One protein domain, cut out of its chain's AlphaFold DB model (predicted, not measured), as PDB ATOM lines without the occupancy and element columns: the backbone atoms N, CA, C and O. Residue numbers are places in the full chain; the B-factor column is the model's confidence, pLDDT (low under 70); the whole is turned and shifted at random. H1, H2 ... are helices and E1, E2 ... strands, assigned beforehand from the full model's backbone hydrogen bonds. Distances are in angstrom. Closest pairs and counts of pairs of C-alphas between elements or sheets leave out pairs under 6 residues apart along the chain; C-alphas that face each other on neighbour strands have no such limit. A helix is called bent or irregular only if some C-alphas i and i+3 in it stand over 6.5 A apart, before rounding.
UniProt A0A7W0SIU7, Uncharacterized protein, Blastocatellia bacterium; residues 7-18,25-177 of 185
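AT A GLANCE: This is residues 7 to 18 and 25 to 177 of the 185 residues of an uncharacterized protein of Blastocatellia bacterium (UniProt A0A7W0SIU7). A four-strand antiparallel sheet has the long helix H4 over one face, running along the strands, while the two-strand pair E1 and E6 sits over the other face. H5 lies beyond the E3 edge of the sheet; H3 and residues 75 to 87 extend the domain past the first end of H4, and H1 and H2 lie far from its middle. The printed part has 165 residues with six named helices and seven named strands, in the order H1 H2 E1 E2 E3 H3 H4 E4 E5 H5 H6 E6 E7; the larger sheet has the order E3, E5, E4, E7. The class is mixed, helices and strands, and the whole is compact, with a radius of gyration of the C-alphas of 16.9 A and spans of 48 by 41 by 29 A.

IN THESE COORDINATES: H1, residues 7 to 11, begins at C-alpha 7 (34.257, 31.834, 130.700), and H2 is residues 15 to 18. E1 is residues 28 to 30, E2 46 to 48 and E3 51 to 54. H3, residues 61 to 74, is 19.8 A long. H4, residues 88 to 107, is 28.3 A long and begins at C-alpha 88 (39.315, 69.270, 125.434). E4, residues 113 to 118, measures 14.6 A and E5, residues 124 to 129, 16.6 A. H5, residues 133 to 145, is 19.3 A long, and H6 is residues 150 to 153. E6 is residues 158 to 160, and E7, residues 172 to 176, ends at C-alpha 176 (16.487, 57.324, 127.897). H1 and H5 are only just irregular: C-alphas 7 and 10 are 6.7 A apart, and C-alphas 141 and 144 are 6.6 A apart.

HOW THE PARTS SIT: In the sheet, the neighbour strands E3 and E5 are antiparallel, with N 52 and O 128 within hydrogen-bond range at 2.9 A; the hairpin E4 and E5 has N 117 and O 125 within hydrogen-bond range at 2.9 A, and the antiparallel neighbours E4 and E7 have N 118 and O 172 within hydrogen-bond range at 2.8 A. H4 is on this sheet, two layers with the helix on one face, at a height over the sheet of 8.6 A; on the local plane it stands at 4 degrees to E5, and its closest C-alphas to E5 are those of Ile 102 and Gly 126, 5.7 A. E3, H3 H4 and E4 form a split strand-helix-strand unit, two strands running the same way with E5 between them, and its crossover is right-handed. H3 touches H4 with residues 62 to 63 alone, opposite ways at a steep tilt of 57 degrees; the closest C-alphas are those of Cys 63 and Asp 90, 6.3 A. H6 only grazes the sheet with residues 150 to 153, and touches H5, the closest C-alphas being those of Pro 144 and Ser 150, 5.7 A. E1 and E6 are antiparallel, with N 29 and O 159 within hydrogen-bond range at 2.9 A. E2 pairs with no named strand; residues 33 to 34 pair with it, antiparallel. H1 and H2 touch no helix and are not on the sheet. Every O i to N i+4 pair is within hydrogen-bond range in H3 and H4, against 6 of 9 in H5 and 0 of 1 in H1, where 1 of 2 O i to N i+3 pairs is; H2 and H6 are too short for an O i to N i+4 pair.

THE WHOLE: The C-alphas of Ser 16 and Leu 78, the two farthest apart, are 50.7 A apart. Residues 19 to 24 are not printed, and C-alphas 18 and 25 are 8.4 A apart across this cut. The links E1 to E2, H3 to H4 and E6 to E7 are long. The mean pLDDT of the printed part is 91.7, and no printed residue is under 70.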
ATOM      1  N   GLU A   7      34.400  30.823 129.640       78.62
ATOM      2  CA  GLU A   7      34.257  31.834 130.700       78.62
ATOM      3  C   GLU A   7      33.445  33.078 130.281       78.62
ATOM      4  O   GLU A   7      32.978  33.838 131.133       78.62
ATOM      5  N   HIS A   8      33.249  33.299 128.978       75.94
ATOM      6  CA  HIS A   8      32.476  34.423 128.453       75.94
ATOM      7  C   HIS A   8      30.973  34.151 128.349       75.94
ATOM      8  O   HIS A   8      30.227  35.107 128.137       75.94
ATOM      9  N   SER A   9      30.520  32.910 128.570       75.25
ATOM     10  CA  SER A   9      29.091  32.544 128.607       75.25
ATOM     11  C   SER A   9      28.293  33.397 129.599       75.25
ATOM     12  O   SER A   9      27.166  33.788 129.328       75.25
ATOM     13  N   ARG A  10      28.922  33.827 130.703       77.94
ATOM     14  CA  ARG A  10      28.321  34.739 131.689       77.94
ATOM     15  C   ARG A  10      27.866  36.090 131.122       77.94
ATOM     16  O   ARG A  10      27.138  36.787 131.821       77.94
ATOM     17  N   ASN A  11      28.335  36.485 129.936       77.88
ATOM     18  CA  ASN A  11      27.955  37.732 129.263       77.88
ATOM     19  C   ASN A  11      26.714  37.563 128.367       77.88
ATOM     20  O   ASN A  11      26.272  38.538 127.767       77.88
ATOM     21  N   PHE A  12      26.164  36.349 128.271       79.12
ATOM     22  CA  PHE A  12      25.012  35.997 127.446       79.12
ATOM     23  C   PHE A  12      23.946  35.365 128.336       79.12
ATOM     24  O   PHE A  12      23.986  34.175 128.635       79.12
ATOM     25  N   ARG A  13      23.023  36.194 128.822       79.62
ATOM     26  CA  ARG A  13      21.990  35.801 129.787       79.62
ATOM     27  C   ARG A  13      20.628  36.382 129.409       79.62
ATOM     28  O   ARG A  13      20.597  37.405 128.713       79.62
ATOM     29  N   PRO A  14      19.523  35.787 129.889       80.81
ATOM     30  CA  PRO A  14      18.191  36.371 129.773       80.81
ATOM     31  C   PRO A  14      18.082  37.742 130.456       80.81
ATOM     32  O   PRO A  14      18.794  38.038 131.416       80.81
ATOM     33  N   VAL A  15      17.128  38.565 130.005       78.19
ATOM     34  CA  VAL A  15      16.853  39.897 130.581       78.19
ATOM     35  C   VAL A  15      16.523  39.818 132.075       78.19
ATOM     36  O   VAL A  15      17.017  40.633 132.848       78.19
ATOM     37  N   SER A  16      15.743  38.819 132.494       82.25
ATOM     38  CA  SER A  16      15.367  38.623 133.900       82.25
ATOM     39  C   SER A  16      16.578  38.466 134.822       82.25
ATOM     40  O   SER A  16      16.565  38.993 135.928       82.25
ATOM     41  N   GLU A  17      17.650  37.813 134.367       83.62
ATOM     42  CA  GLU A  17      18.893  37.704 135.139       83.62
ATOM     43  C   GLU A  17      19.688  39.011 135.159       83.62
ATOM     44  O   GLU A  17      20.321  39.330 136.168       83.62
ATOM     45  N   TRP A  18      19.664  39.777 134.063       82.56
ATOM     46  CA  TRP A  18      20.342  41.071 134.006       82.56
ATOM     47  C   TRP A  18      19.751  42.077 134.984       82.56
ATOM     48  O   TRP A  18      20.501  42.793 135.646       82.56
ATOM     49  N   PRO A  25      27.687  44.291 133.856       78.81
ATOM     50  CA  PRO A  25      28.500  43.090 133.623       78.81
ATOM     51  C   PRO A  25      29.844  43.339 132.937       78.81
ATOM     52  O   PRO A  25      30.699  42.455 132.879       78.81
ATOM     53  N   GLY A  26      30.044  44.534 132.391       83.81
ATOM     54  CA  GLY A  26      31.255  44.919 131.685       83.81
ATOM     55  C   GLY A  26      31.136  46.324 131.109       83.81
ATOM     56  O   GLY A  26      30.098  46.964 131.214       83.81
ATOM     57  N   SER A  27      32.202  46.813 130.475       86.38
ATOM     58  CA  SER A  27      32.261  48.183 129.931       86.38
ATOM     59  C   SER A  27      31.557  48.386 128.592       86.38
ATOM     60  O   SER A  27      31.691  49.457 127.994       86.38
ATOM     61  N   PHE A  28      30.882  47.356 128.094       88.88
ATOM     62  CA  PHE A  28      30.318  47.329 126.760       88.88
ATOM     63  C   PHE A  28      29.078  46.446 126.706       88.88
ATOM     64  O   PHE A  28      28.930  45.518 127.499       88.88
ATOM     65  N   THR A  29      28.242  46.727 125.718       88.75
ATOM     66  CA  THR A  29      27.021  46.004 125.375       88.75
ATOM     67  C   THR A  29      26.906  45.900 123.844       88.75
ATOM     68  O   THR A  29      27.838  46.263 123.124       88.75
ATOM     69  N   CYS A  30      25.792  45.385 123.338       89.50
ATOM     70  CA  CYS A  30      25.474  45.267 121.921       89.50
ATOM     71  C   CYS A  30      23.998  45.626 121.692       89.50
ATOM     72  O   CYS A  30      23.173  45.396 122.572       89.50
ATOM     73  N   GLY A  31      23.665  46.139 120.506       89.38
ATOM     74  CA  GLY A  31      22.280  46.393 120.088       89.38
ATOM     75  C   GLY A  31      21.524  45.140 119.631       89.38
ATOM     76  O   GLY A  31      20.368  45.249 119.230       89.38
ATOM     77  N   SER A  32      22.174  43.972 119.677       92.12
ATOM     78  CA  SER A  32      21.640  42.686 119.217       92.12
ATOM     79  C   SER A  32      21.358  41.703 120.346       92.12
ATOM     80  O   SER A  32      22.023  41.696 121.382       92.12
ATOM     81  N   VAL A  33      20.408  40.813 120.075       90.12
ATOM     82  CA  VAL A  33      20.119  39.598 120.834       90.12
ATOM     83  C   VAL A  33      20.877  38.439 120.193       90.12
ATOM     84  O   VAL A  33      20.941  38.335 118.969       90.12
ATOM     85  N   PHE A  34      21.457  37.571 121.018       89.44
ATOM     86  CA  PHE A  34      22.198  36.390 120.576       89.44
ATOM     87  C   PHE A  34      21.453  35.114 120.965       89.44
ATOM     88  O   PHE A  34      20.637  35.123 121.888       89.44
ATOM     89  N   ALA A  35      21.744  34.018 120.263       87.06
ATOM     90  CA  ALA A  35      21.154  32.715 120.556       87.06
ATOM     91  C   ALA A  35      21.370  32.302 122.025       87.06
ATOM     92  O   ALA A  35      22.410  32.586 122.624       87.06
ATOM     93  N   ASN A  36      20.390  31.608 122.608       81.94
ATOM     94  CA  ASN A  36      20.511  31.118 123.979       81.94
ATOM     95  C   ASN A  36      21.689  30.132 124.106       81.94
ATOM     96  O   ASN A  36      21.932  29.332 123.205       81.94
ATOM     97  N   GLY A  37      22.431  30.205 125.212       76.69
ATOM     98  CA  GLY A  37      23.639  29.402 125.431       76.69
ATOM     99  C   GLY A  37      24.845  29.810 124.576       76.69
ATOM    100  O   GLY A  37      25.881  29.146 124.627       76.69
ATOM    101  N   CYS A  38      24.747  30.893 123.797       79.56
ATOM    102  CA  CYS A  38      25.871  31.393 123.022       79.56
ATOM    103  C   CYS A  38      26.999  31.898 123.935       79.56
ATOM    104  O   CYS A  38      26.773  32.490 124.987       79.56
ATOM    105  N   SER A  39      28.236  31.687 123.502       79.75
ATOM    106  CA  SER A  39      29.448  32.217 124.133       79.75
ATOM    107  C   SER A  39      30.299  33.030 123.155       79.75
ATOM    108  O   SER A  39      31.462  33.295 123.451       79.75
ATOM    109  N   SER A  40      29.738  33.365 121.980       80.56
ATOM    110  CA  SER A  40      30.436  34.028 120.878       80.56
ATOM    111  C   SER A  40      29.599  35.105 120.179       80.56
ATOM    112  O   SER A  40      28.591  34.844 119.531       80.56
ATOM    113  N   ARG A  41      30.103  36.334 120.191       81.56
ATOM    114  CA  ARG A  41      29.530  37.521 119.566       81.56
ATOM    115  C   ARG A  41      29.926  37.631 118.092       81.56
ATOM    116  O   ARG A  41      30.527  38.621 117.671       81.56
ATOM    117  N   LYS A  42      29.643  36.591 117.312       87.69
ATOM    118  CA  LYS A  42      29.754  36.616 115.844       87.69
ATOM    119  C   LYS A  42      28.436  37.095 115.242       87.69
ATOM    120  O   LYS A  42      27.391  36.954 115.869       87.69
ATOM    121  N   ASN A  43      28.481  37.649 114.031       89.19
ATOM    122  CA  ASN A  43      27.272  38.137 113.357       89.19
ATOM    123  C   ASN A  43      26.222  37.028 113.199       89.19
ATOM    124  O   ASN A  43      25.068  37.255 113.530       89.19
ATOM    125  N   ASP A  44      26.642  35.822 112.814       88.19
ATOM    126  CA  ASP A  44      25.737  34.687 112.569       88.19
ATOM    127  C   ASP A  44      25.102  34.122 113.852       88.19
ATOM    128  O   ASP A  44      24.158  33.343 113.793       88.19
ATOM    129  N   ALA A  45      25.622  34.505 115.023       87.06
ATOM    130  CA  ALA A  45      25.047  34.137 116.313       87.06
ATOM    131  C   ALA A  45      23.983  35.137 116.798       87.06
ATOM    132  O   ALA A  45      23.319  34.874 117.806       87.06
ATOM    133  N   ALA A  46      23.839  36.288 116.127       91.19
ATOM    134  CA  ALA A  46      22.795  37.256 116.424       91.19
ATOM    135  C   ALA A  46      21.452  36.742 115.887       91.19
ATOM    136  O   ALA A  46      21.312  36.452 114.702       91.19
ATOM    137  N   THR A  47      20.460  36.634 116.765       92.19
ATOM    138  CA  THR A  47      19.104  36.182 116.424       92.19
ATOM    139  C   THR A  47      18.161  37.344 116.140       92.19
ATOM    140  O   THR A  47      17.156  37.166 115.459       92.19
ATOM    141  N   ALA A  48      18.481  38.537 116.643       91.50
ATOM    142  CA  ALA A  48      17.752  39.767 116.367       91.50
ATOM    143  C   ALA A  48      18.664  40.983 116.570       91.50
ATOM    144  O   ALA A  48      19.545  40.966 117.427       91.50
ATOM    145  N   THR A  49      18.407  42.071 115.847       93.31
ATOM    146  CA  THR A  49      19.073  43.365 116.061       93.31
ATOM    147  C   THR A  49      18.004  44.433 116.279       93.31
ATOM    148  O   THR A  49      17.651  45.130 115.334       93.31
ATOM    149  N   PRO A  50      17.426  44.528 117.493       93.12
ATOM    150  CA  PRO A  50      16.350  45.476 117.791       93.12
ATOM    151  C   PRO A  50      16.790  46.939 117.747       93.12
ATOM    152  O   PRO A  50      15.939  47.809 117.587       93.12
ATOM    153  N   PHE A  51      18.091  47.219 117.883       95.12
ATOM    154  CA  PHE A  51      18.600  48.585 117.916       95.12
ATOM    155  C   PHE A  51      19.669  48.840 116.861       95.12
ATOM    156  O   PHE A  51      20.611  48.062 116.706       95.12
ATOM    157  N   LEU A  52      19.558  49.989 116.198       95.94
ATOM    158  CA  LEU A  52      20.652  50.611 115.465       95.94
ATOM    159  C   LEU A  52      21.379  51.566 116.416       95.94
ATOM    160  O   LEU A  52      20.790  52.530 116.907       95.94
ATOM    161  N   ILE A  53      22.660  51.311 116.679       95.69
ATOM    162  CA  ILE A  53      23.472  52.172 117.544       95.69
ATOM    163  C   ILE A  53      24.349  53.043 116.662       95.69
ATOM    164  O   ILE A  53      25.331  52.566 116.108       95.69
ATOM    165  N   VAL A  54      24.016  54.322 116.546       95.69
ATOM    166  CA  VAL A  54      24.803  55.273 115.765       95.69
ATOM    167  C   VAL A  54      25.905  55.857 116.639       95.69
ATOM    168  O   VAL A  54      25.642  56.568 117.611       95.69
ATOM    169  N   GLU A  55      27.149  55.552 116.280       92.50
ATOM    170  CA  GLU A  55      28.363  56.078 116.902       92.50
ATOM    171  C   GLU A  55      29.321  56.618 115.832       92.50
ATOM    172  O   GLU A  55      29.389  56.107 114.713       92.50
ATOM    173  N   GLY A  56      30.068  57.669 116.171       84.31
ATOM    174  CA  GLY A  56      31.054  58.267 115.278       84.31
ATOM    175  C   GLY A  56      32.292  58.708 116.036       84.31
ATOM    176  O   GLY A  56      32.237  59.549 116.935       84.31
ATOM    177  N   ASP A  57      33.431  58.128 115.673       79.69
ATOM    178  CA  ASP A  57      34.701  58.416 116.334       79.69
ATOM    179  C   ASP A  57      35.273  59.777 115.905       79.69
ATOM    180  O   ASP A  57      36.058  60.379 116.644       79.69
ATOM    181  N   ALA A  58      34.909  60.276 114.722       89.69
ATOM    182  CA  ALA A  58      35.405  61.536 114.183       89.69
ATOM    183  C   ALA A  58      34.398  62.183 113.215       89.69
ATOM    184  O   ALA A  58      34.658  62.291 112.022       89.69
ATOM    185  N   VAL A  59      33.250  62.593 113.754       94.88
ATOM    186  CA  VAL A  59      32.194  63.327 113.035       94.88
ATOM    187  C   VAL A  59      32.624  64.774 112.761       94.88
ATOM    188  O   VAL A  59      32.355  65.323 111.699       94.88
ATOM    189  N   ASP A  60      33.324  65.408 113.708       96.31
ATOM    190  CA  ASP A  60      33.877  66.753 113.516       96.31
ATOM    191  C   ASP A  60      35.061  66.710 112.524       96.31
ATOM    192  O   ASP A  60      36.002  65.934 112.738       96.31
ATOM    193  N   PRO A  61      35.080  67.560 111.475       94.44
ATOM    194  CA  PRO A  61      36.125  67.532 110.452       94.44
ATOM    195  C   PRO A  61      37.545  67.739 110.990       94.44
ATOM    196  O   PRO A  61      38.494  67.130 110.490       94.44
ATOM    197  N   LEU A  62      37.726  68.568 112.024       94.25
ATOM    198  CA  LEU A  62      39.043  68.786 112.622       94.25
ATOM    199  C   LEU A  62      39.476  67.569 113.452       94.25
ATOM    200  O   LEU A  62      40.639  67.159 113.388       94.25
ATOM    201  N   CYS A  63      38.544  66.937 114.168       94.50
ATOM    202  CA  CYS A  63      38.783  65.657 114.828       94.50
ATOM    203  C   CYS A  63      39.177  64.567 113.815       94.50
ATOM    204  O   CYS A  63      40.144  63.835 114.050       94.50
ATOM    205  N   ALA A  64      38.495  64.498 112.666       93.69
ATOM    206  CA  ALA A  64      38.809  63.572 111.576       93.69
ATOM    207  C   ALA A  64      40.200  63.828 110.989       93.69
ATOM    208  O   ALA A  64      41.004  62.901 110.880       93.69
ATOM    209  N   LEU A  65      40.532  65.089 110.704       95.00
ATOM    210  CA  LEU A  65      41.841  65.486 110.192       95.00
ATOM    211  C   LEU A  65      42.972  65.099 111.154       95.00
ATOM    212  O   LEU A  65      43.956  64.482 110.740       95.00
ATOM    213  N   LYS A  66      42.840  65.425 112.445       95.12
ATOM    214  CA  LYS A  66      43.843  65.086 113.469       95.12
ATOM    215  C   LYS A  66      43.994  63.571 113.640       95.12
ATOM    216  O   LYS A  66      45.117  63.068 113.712       95.12
ATOM    217  N   ALA A  67      42.887  62.825 113.635       91.38
ATOM    218  CA  ALA A  67      42.910  61.364 113.692       91.38
ATOM    219  C   ALA A  67      43.590  60.747 112.457       91.38
ATOM    220  O   ALA A  67      44.425  59.849 112.599       91.38
ATOM    221  N   ALA A  68      43.295  61.260 111.260       93.31
ATOM    222  CA  ALA A  68      43.916  60.827 110.013       93.31
ATOM    223  C   ALA A  68      45.426  61.105 110.004       93.31
ATOM    224  O   ALA A  68      46.209  60.218 109.661       93.31
ATOM    225  N   ARG A  69      45.857  62.289 110.464       95.25
ATOM    226  CA  ARG A  69      47.281  62.638 110.606       95.25
ATOM    227  C   ARG A  69      48.004  61.704 111.573       95.25
ATOM    228  O   ARG A  69      49.046  61.163 111.209       95.25
ATOM    229  N   ARG A  70      47.435  61.444 112.757       93.31
ATOM    230  CA  ARG A  70      47.987  60.461 113.711       93.31
ATOM    231  C   ARG A  70      48.136  59.080 113.076       93.31
ATOM    232  O   ARG A  70      49.203  58.479 113.157       93.31
ATOM    233  N   LYS A  71      47.094  58.592 112.392       93.50
ATOM    234  CA  LYS A  71      47.120  57.291 111.704       93.50
ATOM    235  C   LYS A  71      48.205  57.240 110.622       93.50
ATOM    236  O   LYS A  71      48.943  56.262 110.559       93.50
ATOM    237  N   ALA A  72      48.328  58.290 109.810       95.12
ATOM    238  CA  ALA A  72      49.324  58.380 108.745       95.12
ATOM    239  C   ALA A  72      50.765  58.434 109.278       95.12
ATOM    240  O   ALA A  72      51.652  57.833 108.679       95.12
ATOM    241  N   ARG A  73      51.006  59.122 110.402       95.44
ATOM    242  CA  ARG A  73      52.317  59.141 111.072       95.44
ATOM    243  C   ARG A  73      52.679  57.776 111.638       95.44
ATOM    244  O   ARG A  73      53.761  57.280 111.350       95.44
ATOM    245  N   LYS A  74      51.742  57.143 112.355       95.44
ATOM    246  CA  LYS A  74      51.925  55.795 112.905       95.44
ATOM    247  C   LYS A  74      52.211  54.763 111.814       95.44
ATOM    248  O   LYS A  74      53.050  53.901 112.005       95.44
ATOM    249  N   ALA A  75      51.555  54.869 110.657       96.00
ATOM    250  CA  ALA A  75      51.818  53.996 109.511       96.00
ATOM    251  C   ALA A  75      53.218  54.179 108.891       96.00
ATOM    252  O   ALA A  75      53.636  53.348 108.092       96.00
ATOM    253  N   LYS A  76      53.918  55.269 109.225       97.12
ATOM    254  CA  LYS A  76      55.291  55.569 108.794       97.12
ATOM    255  C   LYS A  76      56.309  55.398 109.927       97.12
ATOM    256  O   LYS A  76      57.427  55.883 109.786       97.12
ATOM    257  N   ASP A  77      55.898  54.824 111.060       96.44
ATOM    258  CA  ASP A  77      56.697  54.724 112.288       96.44
ATOM    259  C   ASP A  77      57.313  56.065 112.735       96.44
ATOM    260  O   ASP A  77      58.360  56.126 113.379       96.44
ATOM    261  N   LEU A  78      56.649  57.174 112.395       95.25
ATOM    262  CA  LEU A  78      57.042  58.503 112.846       95.25
ATOM    263  C   LEU A  78      56.571  58.716 114.290       95.25
ATOM    264  O   LEU A  78      55.479  58.257 114.640       95.25
ATOM    265  N   PRO A  79      57.331  59.468 115.109       94.19
ATOM    266  CA  PRO A  79      56.927  59.765 116.477       94.19
ATOM    267  C   PRO A  79      55.590  60.505 116.505       94.19
ATOM    268  O   PRO A  79      55.247  61.241 115.565       94.19
ATOM    269  N   ASP A  80      54.850  60.339 117.596       90.31
ATOM    270  CA  ASP A  80      53.643  61.118 117.837       90.31
ATOM    271  C   ASP A  80      53.977  62.616 117.834       90.31
ATOM    272  O   ASP A  80      55.025  63.053 118.307       90.31
ATOM    273  N   ASP A  81      53.084  63.403 117.241       92.94
ATOM    274  CA  ASP A  81      53.200  64.855 117.172       92.94
ATOM    275  C   ASP A  81      52.050  65.457 117.989       92.94
ATOM    276  O   ASP A  81      50.893  65.308 117.562       92.94
ATOM    277  N   PRO A  82      52.351  66.128 119.122       93.75
ATOM    278  CA  PRO A  82      51.356  66.726 120.007       93.75
ATOM    279  C   PRO A  82      50.389  67.689 119.310       93.75
ATOM    280  O   PRO A  82      49.271  67.877 119.779       93.75
ATOM    281  N   ALA A  83      50.754  68.272 118.162       91.62
ATOM    282  CA  ALA A  83      49.843  69.116 117.387       91.62
ATOM    283  C   ALA A  83      48.625  68.343 116.840       91.62
ATOM    284  O   ALA A  83      47.583  68.934 116.537       91.62
ATOM    285  N   ASN A  84      48.730  67.016 116.725       91.88
ATOM    286  CA  ASN A  84      47.627  66.149 116.312       91.88
ATOM    287  C   ASN A  84      46.824  65.605 117.498       91.88
ATOM    288  O   ASN A  84      45.902  64.809 117.303       91.88
ATOM    289  N   ASP A  85      47.150  66.018 118.720       92.75
ATOM    290  CA  ASP A  85      46.379  65.673 119.900       92.75
ATOM    291  C   ASP A  85      45.037  66.401 119.889       92.75
ATOM    292  O   ASP A  85      44.922  67.564 119.487       92.75
ATOM    293  N   LEU A  86      43.996  65.676 120.306       93.00
ATOM    294  CA  LEU A  86      42.678  66.263 120.507       93.00
ATOM    295  C   LEU A  86      42.673  66.985 121.851       93.00
ATOM    296  O   LEU A  86      42.792  66.335 122.899       93.00
ATOM    297  N   THR A  87      42.492  68.302 121.809       94.81
ATOM    298  CA  THR A  87      42.275  69.124 123.001       94.81
ATOM    299  C   THR A  87      40.922  68.802 123.642       94.81
ATOM    300  O   THR A  87      40.136  67.997 123.132       94.81
ATOM    301  N   VAL A  88      40.633  69.407 124.795       93.44
ATOM    302  CA  VAL A  88      39.315  69.270 125.434       93.44
ATOM    303  C   VAL A  88      38.221  69.826 124.519       93.44
ATOM    304  O   VAL A  88      37.189  69.184 124.339       93.44
ATOM    305  N   GLU A  89      38.491  70.955 123.873       95.19
ATOM    306  CA  GLU A  89      37.596  71.641 122.945       95.19
ATOM    307  C   GLU A  89      37.361  70.806 121.684       95.19
ATOM    308  O   GLU A  89      36.223  70.685 121.240       95.19
ATOM    309  N   ASP A  90      38.400  70.166 121.132       95.38
ATOM    310  CA  ASP A  90      38.242  69.267 119.981       95.38
ATOM    311  C   ASP A  90      37.302  68.097 120.302       95.38
ATOM    312  O   ASP A  90      36.443  67.728 119.498       95.38
ATOM    313  N   LYS A  91      37.460  67.505 121.494       94.50
ATOM    314  CA  LYS A  91      36.623  66.386 121.944       94.50
ATOM    315  C   LYS A  91      35.180  66.824 122.154       94.50
ATOM    316  O   LYS A  91      34.276  66.079 121.784       94.50
ATOM    317  N   GLU A  92      34.970  68.008 122.724       95.00
ATOM    318  CA  GLU A  92      33.627  68.538 122.938       95.00
ATOM    319  C   GLU A  92      32.947  68.898 121.613       95.00
ATOM    320  O   GLU A  92      31.792  68.531 121.412       95.00
ATOM    321  N   ARG A  93      33.664  69.490 120.645       95.75
ATOM    322  CA  ARG A  93      33.114  69.719 119.297       95.75
ATOM    323  C   ARG A  93      32.695  68.420 118.618       95.75
ATOM    324  O   ARG A  93      31.581  68.339 118.110       95.75
ATOM    325  N   ASN A  94      33.526  67.376 118.664       96.75
ATOM    326  CA  ASN A  94      33.160  66.075 118.093       96.75
ATOM    327  C   ASN A  94      31.955  65.436 118.802       96.75
ATOM    328  O   ASN A  94      31.115  64.798 118.165       96.75
ATOM    329  N   ARG A  95      31.843  65.631 120.117       95.25
ATOM    330  CA  ARG A  95      30.696  65.163 120.896       95.25
ATOM    331  C   ARG A  95      29.416  65.897 120.497       95.25
ATOM    332  O   ARG A  95      28.405  65.239 120.270       95.25
ATOM    333  N   LEU A  96      29.464  67.222 120.351       95.94
ATOM    334  CA  LEU A  96      28.341  68.027 119.860       95.94
ATOM    335  C   LEU A  96      27.962  67.656 118.422       95.94
ATOM    336  O   LEU A  96      26.779  67.515 118.132       95.94
ATOM    337  N   ALA A  97      28.941  67.410 117.549       97.00
ATOM    338  CA  ALA A  97      28.696  66.929 116.190       97.00
ATOM    339  C   ALA A  97      27.995  65.557 116.192       97.00
ATOM    340  O   ALA A  97      27.024  65.355 115.468       97.00
ATOM    341  N   SER A  98      28.408  64.642 117.078       96.88
ATOM    342  CA  SER A  98      27.722  63.354 117.268       96.88
ATOM    343  C   SER A  98      26.261  63.554 117.697       96.88
ATOM    344  O   SER A  98      25.359  62.924 117.151       96.88
ATOM    345  N   LEU A  99      26.003  64.462 118.647       97.00
ATOM    346  CA  LEU A  99      24.644  64.798 119.089       97.00
ATOM    347  C   LEU A  99      23.814  65.459 117.980       97.00
ATOM    348  O   LEU A  99      22.614  65.208 117.899       97.00
ATOM    349  N   ALA A 100      24.432  66.260 117.110       97.44
ATOM    350  CA  ALA A 100      23.761  66.857 115.959       97.44
ATOM    351  C   ALA A 100      23.299  65.790 114.955       97.44
ATOM    352  O   ALA A 100      22.153  65.843 114.512       97.44
ATOM    353  N   VAL A 101      24.131  64.779 114.669       97.75
ATOM    354  CA  VAL A 101      23.733  63.625 113.839       97.75
ATOM    355  C   VAL A 101      22.578  62.861 114.486       97.75
ATOM    356  O   VAL A 101      21.589  62.564 113.822       97.75
ATOM    357  N   ILE A 102      22.655  62.595 115.794       98.00
ATOM    358  CA  ILE A 102      21.582  61.916 116.539       98.00
ATOM    359  C   ILE A 102      20.272  62.711 116.461       98.00
ATOM    360  O   ILE A 102      19.204  62.141 116.240       98.00
ATOM    361  N   ARG A 103      20.346  64.034 116.618       97.81
ATOM    362  CA  ARG A 103      19.184  64.917 116.513       97.81
ATOM    363  C   ARG A 103      18.594  64.905 115.104       97.81
ATOM    364  O   ARG A 103      17.383  64.782 114.979       97.81
ATOM    365  N   TRP A 104      19.425  64.989 114.066       98.25
ATOM    366  CA  TRP A 104      18.982  64.911 112.674       98.25
ATOM    367  C   TRP A 104      18.278  63.581 112.374       98.25
ATOM    368  O   TRP A 104      17.179  63.584 111.826       98.25
ATOM    369  N   LEU A 105      18.845  62.456 112.816       98.31
ATOM    370  CA  LEU A 105      18.216  61.140 112.672       98.31
ATOM    371  C   LEU A 105      16.847  61.067 113.355       98.31
ATOM    372  O   LEU A 105      15.922  60.468 112.818       98.31
ATOM    373  N   ARG A 106      16.703  61.690 114.528       97.69
ATOM    374  CA  ARG A 106      15.430  61.735 115.253       97.69
ATOM    375  C   ARG A 106      14.403  62.656 114.595       97.69
ATOM    376  O   ARG A 106      13.237  62.302 114.537       97.69
ATOM    377  N   GLU A 107      14.804  63.863 114.204       97.94
ATOM    378  CA  GLU A 107      13.868  64.930 113.819       97.94
ATOM    379  C   GLU A 107      13.583  64.966 112.317       97.94
ATOM    380  O   GLU A 107      12.469  65.289 111.931       97.94
ATOM    381  N   ALA A 108      14.571  64.656 111.475       97.19
ATOM    382  CA  ALA A 108      14.445  64.749 110.020       97.19
ATOM    383  C   ALA A 108      14.269  63.383 109.347       97.19
ATOM    384  O   ALA A 108      13.552  63.283 108.358       97.19
ATOM    385  N   VAL A 109      14.920  62.341 109.874       97.31
ATOM    386  CA  VAL A 109      14.736  60.948 109.410       97.31
ATOM    387  C   VAL A 109      13.641  60.235 110.216       97.31
ATOM    388  O   VAL A 109      13.267  59.110 109.903       97.31
ATOM    389  N   GLU A 110      13.123  60.889 111.261       97.06
ATOM    390  CA  GLU A 110      12.023  60.406 112.106       97.06
ATOM    391  C   GLU A 110      12.296  59.041 112.759       97.06
ATOM    392  O   GLU A 110      11.383  58.277 113.083       97.06
ATOM    393  N   LEU A 111      13.572  58.724 113.003       97.25
ATOM    394  CA  LEU A 111      13.936  57.500 113.702       97.25
ATOM    395  C   LEU A 111      13.559  57.578 115.178       97.25
ATOM    396  O   LEU A 111      13.774  58.579 115.873       97.25
ATOM    397  N   ARG A 112      13.084  56.447 115.699       96.00
ATOM    398  CA  ARG A 112      12.705  56.320 117.099       96.00
ATOM    399  C   ARG A 112      13.938  56.230 117.997       96.00
ATOM    400  O   ARG A 112      14.519  55.162 118.165       96.00
ATOM    401  N   LEU A 113      14.341  57.362 118.573       96.81
ATOM    402  CA  LEU A 113      15.432  57.442 119.546       96.81
ATOM    403  C   LEU A 113      15.003  56.863 120.903       96.81
ATOM    404  O   LEU A 113      14.057  57.355 121.504       96.81
ATOM    405  N   VAL A 114      15.755  55.889 121.409       95.56
ATOM    406  CA  VAL A 114      15.503  55.187 122.677       95.56
ATOM    407  C   VAL A 114      16.454  55.650 123.774       95.56
ATOM    408  O   VAL A 114      16.048  55.811 124.920       95.56
ATOM    409  N   ALA A 115      17.727  55.884 123.449       95.44
ATOM    410  CA  ALA A 115      18.709  56.334 124.430       95.44
ATOM    411  C   ALA A 115      19.853  57.131 123.797       95.44
ATOM    412  O   ALA A 115      20.183  56.964 122.626       95.44
ATOM    413  N   ILE A 116      20.506  57.967 124.605       96.50
ATOM    414  CA  ILE A 116      21.790  58.584 124.267       96.50
ATOM    415  C   ILE A 116      22.784  58.252 125.373       96.50
ATOM    416  O   ILE A 116      22.548  58.562 126.543       96.50
ATOM    417  N   VAL A 117      23.919  57.667 124.994       95.44
ATOM    418  CA  VAL A 117      25.018  57.343 125.910       95.44
ATOM    419  C   VAL A 117      26.232  58.209 125.596       95.44
ATOM    420  O   VAL A 117      26.746  58.204 124.482       95.44
ATOM    421  N   ASP A 118      26.733  58.928 126.593       94.50
ATOM    422  CA  ASP A 118      28.054  59.547 126.553       94.50
ATOM    423  C   ASP A 118      29.141  58.473 126.694       94.50
ATOM    424  O   ASP A 118      29.230  57.794 127.723       94.50
ATOM    425  N   ALA A 119      30.001  58.352 125.681       92.00
ATOM    426  CA  ALA A 119      31.081  57.368 125.621       92.00
ATOM    427  C   ALA A 119      32.326  57.738 126.453       92.00
ATOM    428  O   ALA A 119      33.357  57.048 126.382       92.00
ATOM    429  N   ALA A 120      32.248  58.829 127.223       90.19
ATOM    430  CA  ALA A 120      33.256  59.309 128.164       90.19
ATOM    431  C   ALA A 120      34.607  59.676 127.524       90.19
ATOM    432  O   ALA A 120      35.650  59.616 128.176       90.19
ATOM    433  N   ASN A 121      34.608  60.054 126.241       90.19
ATOM    434  CA  ASN A 121      35.798  60.564 125.556       90.19
ATOM    435  C   ASN A 121      35.462  61.735 124.627       90.19
ATOM    436  O   ASN A 121      35.589  62.880 125.045       90.19
ATOM    437  N   LYS A 122      35.057  61.443 123.386       91.12
ATOM    438  CA  LYS A 122      34.864  62.436 122.318       91.12
ATOM    439  C   LYS A 122      33.569  62.259 121.524       91.12
ATOM    440  O   LYS A 122      33.368  62.969 120.555       91.12
ATOM    441  N   SER A 123      32.729  61.291 121.875       91.94
ATOM    442  CA  SER A 123      31.536  60.924 121.109       91.94
ATOM    443  C   SER A 123      30.366  60.607 122.036       91.94
ATOM    444  O   SER A 123      30.550  60.259 123.208       91.94
ATOM    445  N   ALA A 124      29.163  60.734 121.488       94.88
ATOM    446  CA  ALA A 124      27.925  60.235 122.069       94.88
ATOM    447  C   ALA A 124      27.337  59.181 121.124       94.88
ATOM    448  O   ALA A 124      27.534  59.261 119.912       94.88
ATOM    449  N   HIS A 125      26.679  58.171 121.684       95.94
ATOM    450  CA  HIS A 125      26.104  57.055 120.943       95.94
ATOM    451  C   HIS A 125      24.581  57.176 121.013       95.94
ATOM    452  O   HIS A 125      24.019  57.192 122.113       95.94
ATOM    453  N   GLY A 126      23.926  57.277 119.860       96.31
ATOM    454  CA  GLY A 126      22.470  57.309 119.753       96.31
ATOM    455  C   GLY A 126      21.925  55.909 119.527       96.31
ATOM    456  O   GLY A 126      22.325  55.237 118.583       96.31
ATOM    457  N   TRP A 127      21.022  55.469 120.392       96.38
ATOM    458  CA  TRP A 127      20.345  54.184 120.278       96.38
ATOM    459  C   TRP A 127      18.972  54.410 119.677       96.38
ATOM    460  O   TRP A 127      18.130  55.044 120.309       96.38
ATOM    461  N   PHE A 128      18.751  53.886 118.480       96.38
ATOM    462  CA  PHE A 128      17.476  53.956 117.781       96.38
ATOM    463  C   PHE A 128      16.865  52.565 117.685       96.38
ATOM    464  O   PHE A 128      17.603  51.583 117.590       96.38
ATOM    465  N   GLU A 129      15.536  52.465 117.678       95.62
ATOM    466  CA  GLU A 129      14.887  51.240 117.201       95.62
ATOM    467  C   GLU A 129      15.366  50.943 115.776       95.62
ATOM    468  O   GLU A 129      15.633  51.859 114.991       95.62
ATOM    469  N   MET A 130      15.537  49.661 115.455       95.75
ATOM    470  CA  MET A 130      16.036  49.250 114.148       95.75
ATOM    471  C   MET A 130      15.099  49.753 113.036       95.75
ATOM    472  O   MET A 130      13.929  49.362 113.016       95.75
ATOM    473  N   PRO A 131      15.586  50.586 112.095       96.06
ATOM    474  CA  PRO A 131      14.757  51.097 111.013       96.06
ATOM    475  C   PRO A 131      14.384  49.996 110.008       96.06
ATOM    476  O   PRO A 131      15.058  48.962 109.932       96.06
ATOM    477  N   PRO A 132      13.379  50.236 109.146       95.94
ATOM    478  CA  PRO A 132      13.122  49.386 107.988       95.94
ATOM    479  C   PRO A 132      14.362  49.233 107.096       95.94
ATOM    480  O   PRO A 132      15.158  50.161 106.943       95.94
ATOM    481  N   THR A 133      14.503  48.081 106.436       95.44
ATOM    482  CA  THR A 133      15.692  47.744 105.630       95.44
ATOM    483  C   THR A 133      16.008  48.771 104.538       95.44
ATOM    484  O   THR A 133      17.182  49.023 104.277       95.44
ATOM    485  N   ALA A 134      14.988  49.391 103.934       96.44
ATOM    486  CA  ALA A 134      15.171  50.451 102.940       96.44
ATOM    487  C   ALA A 134      15.880  51.679 103.538       96.44
ATOM    488  O   ALA A 134      16.884  52.135 102.999       96.44
ATOM    489  N   VAL A 135      15.441  52.126 104.720       97.19
ATOM    490  CA  VAL A 135      16.068  53.240 105.446       97.19
ATOM    491  C   VAL A 135      17.494  52.875 105.859       97.19
ATOM    492  O   VAL A 135      18.415  53.670 105.705       97.19
ATOM    493  N   VAL A 136      17.722  51.640 106.320       96.56
ATOM    494  CA  VAL A 136      19.079  51.160 106.641       96.56
ATOM    495  C   VAL A 136      20.002  51.206 105.418       96.56
ATOM    496  O   VAL A 136      21.182  51.526 105.565       96.56
ATOM    497  N   ALA A 137      19.502  50.889 104.220       96.25
ATOM    498  CA  ALA A 137      20.293  50.941 102.992       96.25
ATOM    499  C   ALA A 137      20.735  52.374 102.651       96.25
ATOM    500  O   ALA A 137      21.901  52.578 102.316       96.25
ATOM    501  N   GLU A 138      19.855  53.362 102.814       96.94
ATOM    502  CA  GLU A 138      20.197  54.779 102.626       96.94
ATOM    503  C   GLU A 138      21.190  55.269 103.686       96.94
ATOM    504  O   GLU A 138      22.220  55.867 103.367       96.94
ATOM    505  N   LEU A 139      20.949  54.940 104.958       97.00
ATOM    506  CA  LEU A 139      21.838  55.325 106.056       97.00
ATOM    507  C   LEU A 139      23.243  54.731 105.908       97.00
ATOM    508  O   LEU A 139      24.213  55.363 106.323       97.00
ATOM    509  N   LYS A 140      23.380  53.545 105.300       95.94
ATOM    510  CA  LYS A 140      24.688  52.947 104.982       95.94
ATOM    511  C   LYS A 140      25.510  53.784 104.010       95.94
ATOM    512  O   LYS A 140      26.732  53.722 104.090       95.94
ATOM    513  N   ALA A 141      24.866  54.540 103.123       94.44
ATOM    514  CA  ALA A 141      25.552  55.470 102.235       94.44
ATOM    515  C   ALA A 141      25.887  56.787 102.956       94.44
ATOM    516  O   ALA A 141      26.988  57.296 102.816       94.44
ATOM    517  N   ILE A 142      24.961  57.307 103.769       95.50
ATOM    518  CA  ILE A 142      25.070  58.655 104.351       95.50
ATOM    519  C   ILE A 142      25.973  58.696 105.594       95.50
ATOM    520  O   ILE A 142      26.824  59.573 105.728       95.50
ATOM    521  N   LEU A 143      25.775  57.780 106.546       95.75
ATOM    522  CA  LEU A 143      26.410  57.868 107.866       95.75
ATOM    523  C   LEU A 143      27.948  57.785 107.827       95.75
ATOM    524  O   LEU A 143      28.580  58.539 108.571       95.75
ATOM    525  N   PRO A 144      28.584  56.941 106.988       94.12
ATOM    526  CA  PRO A 144      30.041  56.942 106.861       94.12
ATOM    527  C   PRO A 144      30.607  58.281 106.373       94.12
ATOM    528  O   PRO A 144      31.625  58.729 106.900       94.12
ATOM    529  N   ASP A 145      29.924  58.949 105.441       92.81
ATOM    530  CA  ASP A 145      30.337  60.258 104.916       92.81
ATOM    531  C   ASP A 145      30.187  61.370 105.964       92.81
ATOM    532  O   ASP A 145      30.955  62.331 105.976       92.81
ATOM    533  N   LEU A 146      29.259  61.201 106.911       93.38
ATOM    534  CA  LEU A 146      29.147  62.038 108.110       93.38
ATOM    535  C   LEU A 146      30.172  61.678 109.206       93.38
ATOM    536  O   LEU A 146      30.157  62.274 110.280       93.38
ATOM    537  N   GLY A 147      31.064  60.711 108.978       92.75
ATOM    538  CA  GLY A 147      32.099  60.309 109.936       92.75
ATOM    539  C   GLY A 147      31.627  59.344 111.032       92.75
ATOM    540  O   GLY A 147      32.324  59.166 112.040       92.75
ATOM    541  N   CYS A 148      30.463  58.708 110.861       94.00
ATOM    542  CA  CYS A 148      30.030  57.599 111.712       94.00
ATOM    543  C   CYS A 148      30.767  56.296 111.358       94.00
ATOM    544  O   CYS A 148      31.165  56.069 110.214       94.00
ATOM    545  N   ASP A 149      30.948  55.407 112.338       89.25
ATOM    546  CA  ASP A 149      31.655  54.142 112.113       89.25
ATOM    547  C   ASP A 149      30.794  53.175 111.289       89.25
ATOM    548  O   ASP A 149      29.763  52.700 111.748       89.25
ATOM    549  N   SER A 150      31.250  52.799 110.092       88.75
ATOM    550  CA  SER A 150      30.600  51.784 109.242       88.75
ATOM    551  C   SER A 150      30.307  50.451 109.953       88.75
ATOM    552  O   SER A 150      29.396  49.715 109.562       88.75
ATOM    553  N   ALA A 151      31.061  50.118 111.005       88.75
ATOM    554  CA  ALA A 151      30.844  48.920 111.795       88.75
ATOM    555  C   ALA A 151      29.523  48.951 112.577       88.75
ATOM    556  O   ALA A 151      29.049  47.883 112.953       88.75
ATOM    557  N   LEU A 152      28.880  50.115 112.738       89.25
ATOM    558  CA  LEU A 152      27.577  50.263 113.394       89.25
ATOM    559  C   LEU A 152      26.460  49.413 112.765       89.25
ATOM    560  O   LEU A 152      25.496  49.058 113.435       89.25
ATOM    561  N   PHE A 153      26.607  49.034 111.490       92.00
ATOM    562  CA  PHE A 153      25.662  48.159 110.788       92.00
ATOM    563  C   PHE A 153      25.940  46.664 110.984       92.00
ATOM    564  O   PHE A 153      25.214  45.828 110.443       92.00
ATOM    565  N   LYS A 154      27.006  46.297 111.706       92.38
ATOM    566  CA  LYS A 154      27.307  44.902 112.036       92.38
ATOM    567  C   LYS A 154      26.510  44.510 113.282       92.38
ATOM    568  O   LYS A 154      26.700  45.141 114.322       92.38
ATOM    569  N   PRO A 155      25.714  43.423 113.247       89.50
ATOM    570  CA  PRO A 155      24.945  42.973 114.407       89.50
ATOM    571  C   PRO A 155      25.784  42.775 115.671       89.50
ATOM    572  O   PRO A 155      25.294  42.974 116.773       89.50
ATOM    573  N   SER A 156      27.055  42.394 115.536       90.12
ATOM    574  CA  SER A 156      27.950  42.152 116.672       90.12
ATOM    575  C   SER A 156      28.690  43.388 117.200       90.12
ATOM    576  O   SER A 156      29.523  43.238 118.099       90.12
ATOM    577  N   GLN A 157      28.443  44.592 116.677       89.94
ATOM    578  CA  GLN A 157      29.219  45.777 117.042       89.94
ATOM    579  C   GLN A 157      29.092  46.099 118.544       89.94
ATOM    580  O   GLN A 157      27.981  46.231 119.062       89.94
ATOM    581  N   PRO A 158      30.215  46.215 119.284       89.94
ATOM    582  CA  PRO A 158      30.166  46.659 120.667       89.94
ATOM    583  C   PRO A 158      29.815  48.129 120.754       89.94
ATOM    584  O   PRO A 158      30.480  48.945 120.132       89.94
ATOM    585  N   ALA A 159      28.918  48.455 121.668       91.06
ATOM    586  CA  ALA A 159      28.698  49.818 122.107       91.06
ATOM    587  C   ALA A 159      29.120  49.995 123.564       91.06
ATOM    588  O   ALA A 159      29.176  49.056 124.362       91.06
ATOM    589  N   ARG A 160      29.427  51.239 123.910       90.94
ATOM    590  CA  ARG A 160      29.749  51.674 125.267       90.94
ATOM    591  C   ARG A 160      28.509  51.603 126.165       90.94
ATOM    592  O   ARG A 160      27.422  51.985 125.743       90.94
ATOM    593  N   LEU A 161      28.677  51.083 127.384       89.38
ATOM    594  CA  LEU A 161      27.593  50.916 128.360       89.38
ATOM    595  C   LEU A 161      27.641  52.042 129.402       89.38
ATOM    596  O   LEU A 161      28.681  52.284 130.023       89.38
ATOM    597  N   ALA A 162      26.507  52.711 129.617       89.50
ATOM    598  CA  ALA A 162      26.365  53.713 130.669       89.50
ATOM    599  C   ALA A 162      26.586  53.101 132.067       89.50
ATOM    600  O   ALA A 162      26.316  51.926 132.298       89.50
ATOM    601  N   GLY A 163      27.085  53.903 133.011       88.88
ATOM    602  CA  GLY A 163      27.368  53.438 134.374       88.88
ATOM    603  C   GLY A 163      28.705  52.709 134.525       88.88
ATOM    604  O   GLY A 163      28.937  52.064 135.543       88.88
ATOM    605  N   VAL A 164      29.608  52.819 133.541       89.62
ATOM    606  CA  VAL A 164      30.948  52.210 133.590       89.62
ATOM    607  C   VAL A 164      32.044  53.251 133.372       89.62
ATOM    608  O   VAL A 164      31.942  54.112 132.495       89.62
ATOM    609  N   LYS A 165      33.133  53.165 134.142       89.62
ATOM    610  CA  LYS A 165      34.301  54.040 133.973       89.62
ATOM    611  C   LYS A 165      35.110  53.713 132.711       89.62
ATOM    612  O   LYS A 165      35.257  52.555 132.325       89.62
ATOM    613  N   ARG A 166      35.679  54.754 132.105       87.25
ATOM    614  CA  ARG A 166      36.703  54.720 131.054       87.25
ATOM    615  C   ARG A 166      37.833  55.654 131.490       87.25
ATOM    616  O   ARG A 166      37.702  56.872 131.386       87.25
ATOM    617  N   GLY A 167      38.918  55.083 132.016       87.69
ATOM    618  CA  GLY A 167      39.869  55.860 132.819       87.69
ATOM    619  C   GLY A 167      39.141  56.474 134.018       87.69
ATOM    620  O   GLY A 167      38.356  55.789 134.675       87.69
ATOM    621  N   ASP A 168      39.309  57.776 134.227       89.69
ATOM    622  CA  ASP A 168      38.674  58.494 135.342       89.69
ATOM    623  C   ASP A 168      37.279  59.050 135.023       89.69
ATOM    624  O   ASP A 168      36.606  59.605 135.892       89.69
ATOM    625  N   ARG A 169      36.807  58.899 133.779       89.88
ATOM    626  CA  ARG A 169      35.509  59.425 133.339       89.88
ATOM    627  C   ARG A 169      34.437  58.345 133.353       89.88
ATOM    628  O   ARG A 169      34.674  57.203 132.970       89.88
ATOM    629  N   TRP A 170      33.231  58.721 133.756       92.00
ATOM    630  CA  TRP A 170      32.059  57.851 133.695       92.00
ATOM    631  C   TRP A 170      31.384  57.949 132.333       92.00
ATOM    632  O   TRP A 170      31.142  59.053 131.854       92.00
ATOM    633  N   GLN A 171      31.030  56.801 131.759       93.06
ATOM    634  CA  GLN A 171      30.044  56.728 130.683       93.06
ATOM    635  C   GLN A 171      28.664  57.002 131.283       93.06
ATOM    636  O   GLN A 171      28.317  56.421 132.316       93.06
ATOM    637  N   ARG A 172      27.892  57.908 130.679       92.75
ATOM    638  CA  ARG A 172      26.651  58.438 131.269       92.75
ATOM    639  C   ARG A 172      25.478  58.274 130.322       92.75
ATOM    640  O   ARG A 172      25.623  58.446 129.119       92.75
ATOM    641  N   LEU A 173      24.315  57.990 130.888       93.19
ATOM    642  CA  LEU A 173      23.051  58.061 130.172       93.19
ATOM    643  C   LEU A 173      22.633  59.534 130.117       93.19
ATOM    644  O   LEU A 173      22.455  60.154 131.162       93.19
ATOM    645  N   LEU A 174      22.563  60.105 128.916       94.38
ATOM    646  CA  LEU A 174      22.140  61.493 128.701       94.38
ATOM    647  C   LEU A 174      20.637  61.583 128.430       94.38
ATOM    648  O   LEU A 174      19.997  62.564 128.789       94.38
ATOM    649  N   PHE A 175      20.090  60.551 127.794       94.44
ATOM    650  CA  PHE A 175      18.677  60.419 127.474       94.44
ATOM    651  C   PHE A 175      18.299  58.941 127.516       94.44
ATOM    652  O   PHE A 175      19.099  58.091 127.118       94.44
ATOM    653  N   CYS A 176      17.093  58.644 127.983       92.19
ATOM    654  CA  CYS A 176      16.487  57.324 127.897       92.19
ATOM    655  C   CYS A 176      14.976  57.480 127.879       92.19
ATOM    656  O   CYS A 176      14.409  58.170 128.729       92.19
ATOM    657  N   GLU A 177      14.334  56.829 126.924       87.88
ATOM    658  CA  GLU A 177      12.894  56.780 126.850       87.88
ATOM    659  C   GLU A 177      12.368  55.529 127.543       87.88
ATOM    660  O   GLU A 177      12.490  54.411 127.052       87.88
TER     661      GLU A 177